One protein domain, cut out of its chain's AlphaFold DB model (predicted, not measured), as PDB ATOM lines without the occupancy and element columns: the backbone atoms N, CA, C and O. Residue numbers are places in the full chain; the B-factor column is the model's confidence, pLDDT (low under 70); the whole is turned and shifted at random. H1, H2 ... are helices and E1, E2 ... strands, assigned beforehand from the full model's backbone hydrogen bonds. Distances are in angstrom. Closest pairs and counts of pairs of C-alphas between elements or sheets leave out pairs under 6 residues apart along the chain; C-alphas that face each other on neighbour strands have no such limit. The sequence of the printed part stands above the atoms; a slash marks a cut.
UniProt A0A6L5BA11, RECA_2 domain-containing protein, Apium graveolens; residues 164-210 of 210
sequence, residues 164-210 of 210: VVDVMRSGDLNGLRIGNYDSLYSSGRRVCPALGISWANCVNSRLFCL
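This is residues 164 to 210 of the 210 residues of the protein "RECA_2 domain-containing protein" of Apium graveolens (UniProt A0A6L5BA11). What shape is this? There is little regular structure: a small three-stranded sheet, with a wide loop, residues 167 to 183, before E2, and short helix H1 and a tail after E3. What is the make-up? The 47 printed residues include E1, E2, E3 and H1 in that order, mixed class, 16 residues in named elements; the antiparallel sheet runs E1 E3 E2. It is compact, radius of gyration of the C-alphas 10.9 A, spans 31 by 22 by 16 A.

Where are the strands? E3, residues 189 to 193, is 13.2 A long; E1, 164 to 166, begins at C-alpha (7.514, 40.856, 161.582); E2 is 184 to 186. Where is H1? Residues 196 to 200, ending at C-alpha (-2.809, 33.437, 161.505).

How does E3 pair? It is staggered: residues 191 to 193 with E1, N 165 to O 192 2.8 A; residues 189 to 191 with E2, its hairpin partner, N 191 to O 184 2.9 A. And H1? It is only just not on the sheet, with 4 pairs of C-alphas within 10 A; its O i to N i+4 pair is within hydrogen-bond range.

How large? The farthest C-alphas, Gly 171 and Asn 204, are 31.9 A apart. Cuts or weak parts? The printed part has no cut; the E1 to E2 link is long, and residues 169 to 182 are under pLDDT 70.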
ATOM      1  N   VAL A 164       7.632  40.825 163.035       89.69
ATOM      2  CA  VAL A 164       7.514  40.856 161.582       89.69
ATOM      3  C   VAL A 164       8.850  40.543 160.920       89.69
ATOM      4  O   VAL A 164       9.908  40.748 161.510       89.69
ATOM      5  N   VAL A 165       8.780  40.030 159.698       86.81
ATOM      6  CA  VAL A 165       9.926  39.762 158.826       86.81
ATOM      7  C   VAL A 165       9.757  40.513 157.508       86.81
ATOM      8  O   VAL A 165       8.629  40.755 157.065       86.81
ATOM      9  N   ASP A 166      10.878  40.880 156.891       86.94
ATOM     10  CA  ASP A 166      10.894  41.556 155.595       86.94
ATOM     11  C   ASP A 166      10.447  40.605 154.480       86.94
ATOM     12  O   ASP A 166      10.862  39.446 154.403       86.94
ATOM     13  N   VAL A 167       9.618  41.118 153.574       81.19
ATOM     14  CA  VAL A 167       9.230  40.402 152.357       81.19
ATOM     15  C   VAL A 167      10.183  40.817 151.242       81.19
ATOM     16  O   VAL A 167       9.957  41.817 150.556       81.19
ATOM     17  N   MET A 168      11.258  40.047 151.060       70.56
ATOM     18  CA  MET A 168      12.185  40.248 149.945       70.56
ATOM     19  C   MET A 168      11.483  39.905 148.627       70.56
ATOM     20  O   MET A 168      10.908  38.828 148.468       70.56
ATOM     21  N   ARG A 169      11.487  40.854 147.687       62.59
ATOM     22  CA  ARG A 169      10.854  40.710 146.372       62.59
ATOM     23  C   ARG A 169      11.671  39.752 145.501       62.59
ATOM     24  O   ARG A 169      12.492  40.198 144.711       62.59
ATOM     25  N   SER A 170      11.414  38.457 145.611       51.34
ATOM     26  CA  SER A 170      11.673  37.519 144.516       51.34
ATOM     27  C   SER A 170      10.423  37.507 143.630       51.34
ATOM     28  O   SER A 170       9.317  37.522 144.164       51.34
ATOM     29  N   GLY A 171      10.596  37.602 142.310       47.75
ATOM     30  CA  GLY A 171       9.557  37.917 141.315       47.75
ATOM     31  C   GLY A 171       8.162  37.294 141.518       47.75
ATOM     32  O   GLY A 171       8.010  36.192 142.029       47.75
ATOM     33  N   ASP A 172       7.144  38.051 141.096       45.69
ATOM     34  CA  ASP A 172       5.750  37.637 140.865       45.69
ATOM     35  C   ASP A 172       4.966  36.955 142.003       45.69
ATOM     36  O   ASP A 172       4.036  36.192 141.765       45.69
ATOM     37  N   LEU A 173       5.204  37.337 143.262       54.00
ATOM     38  CA  LEU A 173       4.284  37.029 144.375       54.00
ATOM     39  C   LEU A 173       3.202  38.110 144.589       54.00
ATOM     40  O   LEU A 173       2.828  38.423 145.729       54.00
ATOM     41  N   ASN A 174       2.686  38.677 143.493       42.56
ATOM     42  CA  ASN A 174       1.487  39.523 143.475       42.56
ATOM     43  C   ASN A 174       0.269  38.699 143.929       42.56
ATOM     44  O   ASN A 174      -0.499  38.205 143.112       42.56
ATOM     45  N   GLY A 175       0.090  38.514 145.239       49.81
ATOM     46  CA  GLY A 175      -1.126  37.892 145.772       49.81
ATOM     47  C   GLY A 175      -0.980  36.978 146.980       49.81
ATOM     48  O   GLY A 175      -1.995  36.427 147.405       49.81
ATOM     49  N   LEU A 176       0.208  36.813 147.583       49.31
ATOM     50  CA  LEU A 176       0.313  36.040 148.828       49.31
ATOM     51  C   LEU A 176      -0.307  36.829 149.998       49.31
ATOM     52  O   LEU A 176       0.376  37.521 150.755       49.31
ATOM     53  N   ARG A 177      -1.638  36.759 150.109       54.41
ATOM     54  CA  ARG A 177      -2.430  37.266 151.230       54.41
ATOM     55  C   ARG A 177      -2.089  36.447 152.471       54.41
ATOM     56  O   ARG A 177      -2.585  35.337 152.656       54.41
ATOM     57  N   ILE A 178      -1.229  36.972 153.340       53.19
ATOM     58  CA  ILE A 178      -0.960  36.359 154.647       53.19
ATOM     59  C   ILE A 178      -2.083  36.796 155.600       53.19
ATOM     60  O   ILE A 178      -1.965  37.739 156.384       53.19
ATOM     61  N   GLY A 179      -3.225  36.112 155.500       57.94
ATOM     62  CA  GLY A 179      -4.461  36.464 156.205       57.94
ATOM     63  C   GLY A 179      -5.234  37.607 155.535       57.94
ATOM     64  O   GLY A 179      -5.242  37.713 154.314       57.94
ATOM     65  N   ASN A 180      -5.893  38.455 156.333       57.16
ATOM     66  CA  ASN A 180      -6.810  39.500 155.842       57.16
ATOM     67  C   ASN A 180      -6.146  40.862 155.551       57.16
ATOM     68  O   ASN A 180      -6.858  41.823 155.278       57.16
ATOM     69  N   TYR A 181      -4.820  40.990 155.659       59.03
ATOM     70  CA  TYR A 181      -4.130  42.247 155.351       59.03
ATOM     71  C   TYR A 181      -3.631  42.232 153.903       59.03
ATOM     72  O   TYR A 181      -2.888  41.325 153.528       59.03
ATOM     73  N   ASP A 182      -4.005  43.242 153.110       59.72
ATOM     74  CA  ASP A 182      -3.582  43.356 151.704       59.72
ATOM     75  C   ASP A 182      -2.063  43.552 151.575       59.72
ATOM     76  O   ASP A 182      -1.419  42.912 150.740       59.72
ATOM     77  N   SER A 183      -1.461  44.399 152.418       71.25
ATOM     78  CA  SER A 183      -0.007  44.512 152.625       71.25
ATOM     79  C   SER A 183       0.294  45.324 153.887       71.25
ATOM     80  O   SER A 183      -0.307  46.375 154.097       71.25
ATOM     81  N   LEU A 184       1.231  44.851 154.713       80.19
ATOM     82  CA  LEU A 184       1.760  45.603 155.852       80.19
ATOM     83  C   LEU A 184       3.092  46.241 155.457       80.19
ATOM     84  O   LEU A 184       3.909  45.609 154.782       80.19
ATOM     85  N   TYR A 185       3.305  47.480 155.886       82.94
ATOM     86  CA  TYR A 185       4.544  48.215 155.660       82.94
ATOM     87  C   TYR A 185       5.096  48.716 156.986       82.94
ATOM     88  O   TYR A 185       4.330  49.206 157.804       82.94
ATOM     89  N   SER A 186       6.410  48.622 157.178       84.31
ATOM     90  CA  SER A 186       7.132  49.280 158.270       84.31
ATOM     91  C   SER A 186       8.408  49.900 157.713       84.31
ATOM     92  O   SER A 186       9.096  49.279 156.904       84.31
ATOM     93  N   SER A 187       8.698  51.148 158.086       86.19
ATOM     94  CA  SER A 187       9.880  51.892 157.610       86.19
ATOM     95  C   SER A 187      10.066  51.862 156.079       86.19
ATOM     96  O   SER A 187      11.174  51.711 155.571       86.19
ATOM     97  N   GLY A 188       8.963  51.949 155.325       83.62
ATOM     98  CA  GLY A 188       8.967  51.920 153.855       83.62
ATOM     99  C   GLY A 188       9.178  50.538 153.220       83.62
ATOM    100  O   GLY A 188       9.177  50.430 151.995       83.62
ATOM    101  N   ARG A 189       9.322  49.469 154.013       83.56
ATOM    102  CA  ARG A 189       9.493  48.090 153.530       83.56
ATOM    103  C   ARG A 189       8.234  47.272 153.745       83.56
ATOM    104  O   ARG A 189       7.521  47.465 154.727       83.56
ATOM    105  N   ARG A 190       7.966  46.345 152.824       85.12
ATOM    106  CA  ARG A 190       6.876  45.381 152.972       85.12
ATOM    107  C   ARG A 190       7.275  44.343 154.013       85.12
ATOM    108  O   ARG A 190       8.336  43.734 153.897       85.12
ATOM    109  N   VAL A 191       6.396  44.115 154.979       86.75
ATOM    110  CA  VAL A 191       6.619  43.169 156.072       86.75
ATOM    111  C   VAL A 191       5.469  42.175 156.177       86.75
ATOM    112  O   VAL A 191       4.346  42.441 155.741       86.75
ATOM    113  N   CYS A 192       5.733  41.018 156.774       86.81
ATOM    114  CA  CYS A 192       4.697  40.061 157.141       86.81
ATOM    115  C   CYS A 192       4.940  39.474 158.543       86.81
ATOM    116  O   CYS A 192       6.065  39.506 159.036       86.81
ATOM    117  N   PRO A 193       3.903  38.955 159.226       89.31
ATOM    118  CA  PRO A 193       4.076  38.327 160.536       89.31
ATOM    119  C   PRO A 193       4.946  37.063 160.450       89.31
ATOM    120  O   PRO A 193       4.692  36.206 159.602       89.31
ATOM    121  N   ALA A 194       5.894  36.894 161.377       90.56
ATOM    122  CA  ALA A 194       6.914  35.837 161.318       90.56
ATOM    123  C   ALA A 194       6.339  34.405 161.320       90.56
ATOM    124  O   ALA A 194       6.854  33.509 160.655       90.56
ATOM    125  N   LEU A 195       5.237  34.175 162.040       89.81
ATOM    126  CA  LEU A 195       4.635  32.840 162.158       89.81
ATOM    127  C   LEU A 195       3.757  32.395 160.969       89.81
ATOM    128  O   LEU A 195       3.331  31.238 160.919       89.81
ATOM    129  N   GLY A 196       3.497  33.273 159.998       88.12
ATOM    130  CA  GLY A 196       2.771  32.926 158.773       88.12
ATOM    131  C   GLY A 196       1.311  32.480 158.973       88.12
ATOM    132  O   GLY A 196       0.676  32.751 159.995       88.12
ATOM    133  N   ILE A 197       0.753  31.815 157.952       85.06
ATOM    134  CA  ILE A 197      -0.695  31.557 157.840       85.06
ATOM    135  C   ILE A 197      -1.237  30.532 158.848       85.06
ATOM    136  O   ILE A 197      -2.369  30.663 159.310       85.06
ATOM    137  N   SER A 198      -0.436  29.539 159.238       89.81
ATOM    138  CA  SER A 198      -0.867  28.523 160.205       89.81
ATOM    139  C   SER A 198      -1.209  29.161 161.554       89.81
ATOM    140  O   SER A 198      -2.292  28.925 162.081       89.81
ATOM    141  N   TRP A 199      -0.349  30.050 162.061       92.38
ATOM    142  CA  TRP A 199      -0.636  30.824 163.273       92.38
ATOM    143  C   TRP A 199      -1.736  31.868 163.059       92.38
ATOM    144  O   TRP A 199      -2.568  32.108 163.933       92.38
ATOM    145  N   ALA A 200      -1.781  32.474 161.875       88.56
ATOM    146  CA  ALA A 200      -2.809  33.437 161.505       88.56
ATOM    147  C   ALA A 200      -4.229  32.865 161.728       88.56
ATOM    148  O   ALA A 200      -5.092  33.539 162.297       88.56
ATOM    149  N   ASN A 201      -4.466  31.608 161.353       89.81
ATOM    150  CA  ASN A 201      -5.763  30.944 161.528       89.81
ATOM    151  C   ASN A 201      -6.081  30.582 162.991       89.81
ATOM    152  O   ASN A 201      -7.225  30.282 163.334       89.81
ATOM    153  N   CYS A 202      -5.085  30.636 163.875       92.31
ATOM    154  CA  CYS A 202      -5.238  30.337 165.290       92.31
ATOM    155  C   CYS A 202      -5.723  31.536 166.119       92.31
ATOM    156  O   CYS A 202      -6.290  31.325 167.189       92.31
ATOM    157  N   VAL A 203      -5.545  32.778 165.664       90.69
ATOM    158  CA  VAL A 203      -5.818  33.985 166.470       90.69
ATOM    159  C   VAL A 203      -7.181  34.618 166.166       90.69
ATOM    160  O   VAL A 203      -7.645  34.600 165.031       90.69
ATOM    161  N   ASN A 204      -7.820  35.206 167.185       90.31
ATOM    162  CA  ASN A 204      -9.154  35.814 167.049       90.31
ATOM    163  C   ASN A 204      -9.103  37.265 166.543       90.31
ATOM    164  O   ASN A 204      -9.934  37.671 165.737       90.31
ATOM    165  N   SER A 205      -8.131  38.035 167.029       90.00
ATOM    166  CA  SER A 205      -7.946  39.451 166.712       90.00
ATOM    167  C   SER A 205      -6.467  39.719 166.491       90.00
ATOM    168  O   SER A 205      -5.622  39.078 167.118       90.00
ATOM    169  N   ARG A 206      -6.148  40.661 165.603       89.25
ATOM    170  CA  ARG A 206      -4.771  41.061 165.301       89.25
ATOM    171  C   ARG A 206      -4.665  42.572 165.358       89.25
ATOM    172  O   ARG A 206      -5.547  43.268 164.865       89.25
ATOM    173  N   LEU A 207      -3.588  43.045 165.967       89.44
ATOM    174  CA  LEU A 207      -3.210  44.448 166.000       89.44
ATOM    175  C   LEU A 207      -1.805  44.540 165.418       89.44
ATOM    176  O   LEU A 207      -0.947  43.722 165.748       89.44
ATOM    177  N   PHE A 208      -1.603  45.502 164.528       87.81
ATOM    178  CA  PHE A 208      -0.296  45.807 163.973       87.81
ATOM    179  C   PHE A 208       0.185  47.112 164.601       87.81
ATOM    180  O   PHE A 208      -0.512  48.122 164.517       87.81
ATOM    181  N   CYS A 209       1.334  47.052 165.269       84.19
ATOM    182  CA  CYS A 209       1.966  48.199 165.910       84.19
ATOM    183  C   CYS A 209       3.159  48.636 165.056       84.19
ATOM    184  O   CYS A 209       3.957  47.787 164.655       84.19
ATOM    185  N   LEU A 210       3.231  49.937 164.775       71.94
ATOM    186  CA  LEU A 210       4.282  50.598 164.001       71.94
ATOM    187  C   LEU A 210       5.251  51.344 164.911       71.94
ATOM    188  O   LEU A 210       4.771  51.875 165.940       71.94
TER     189      LEU A 210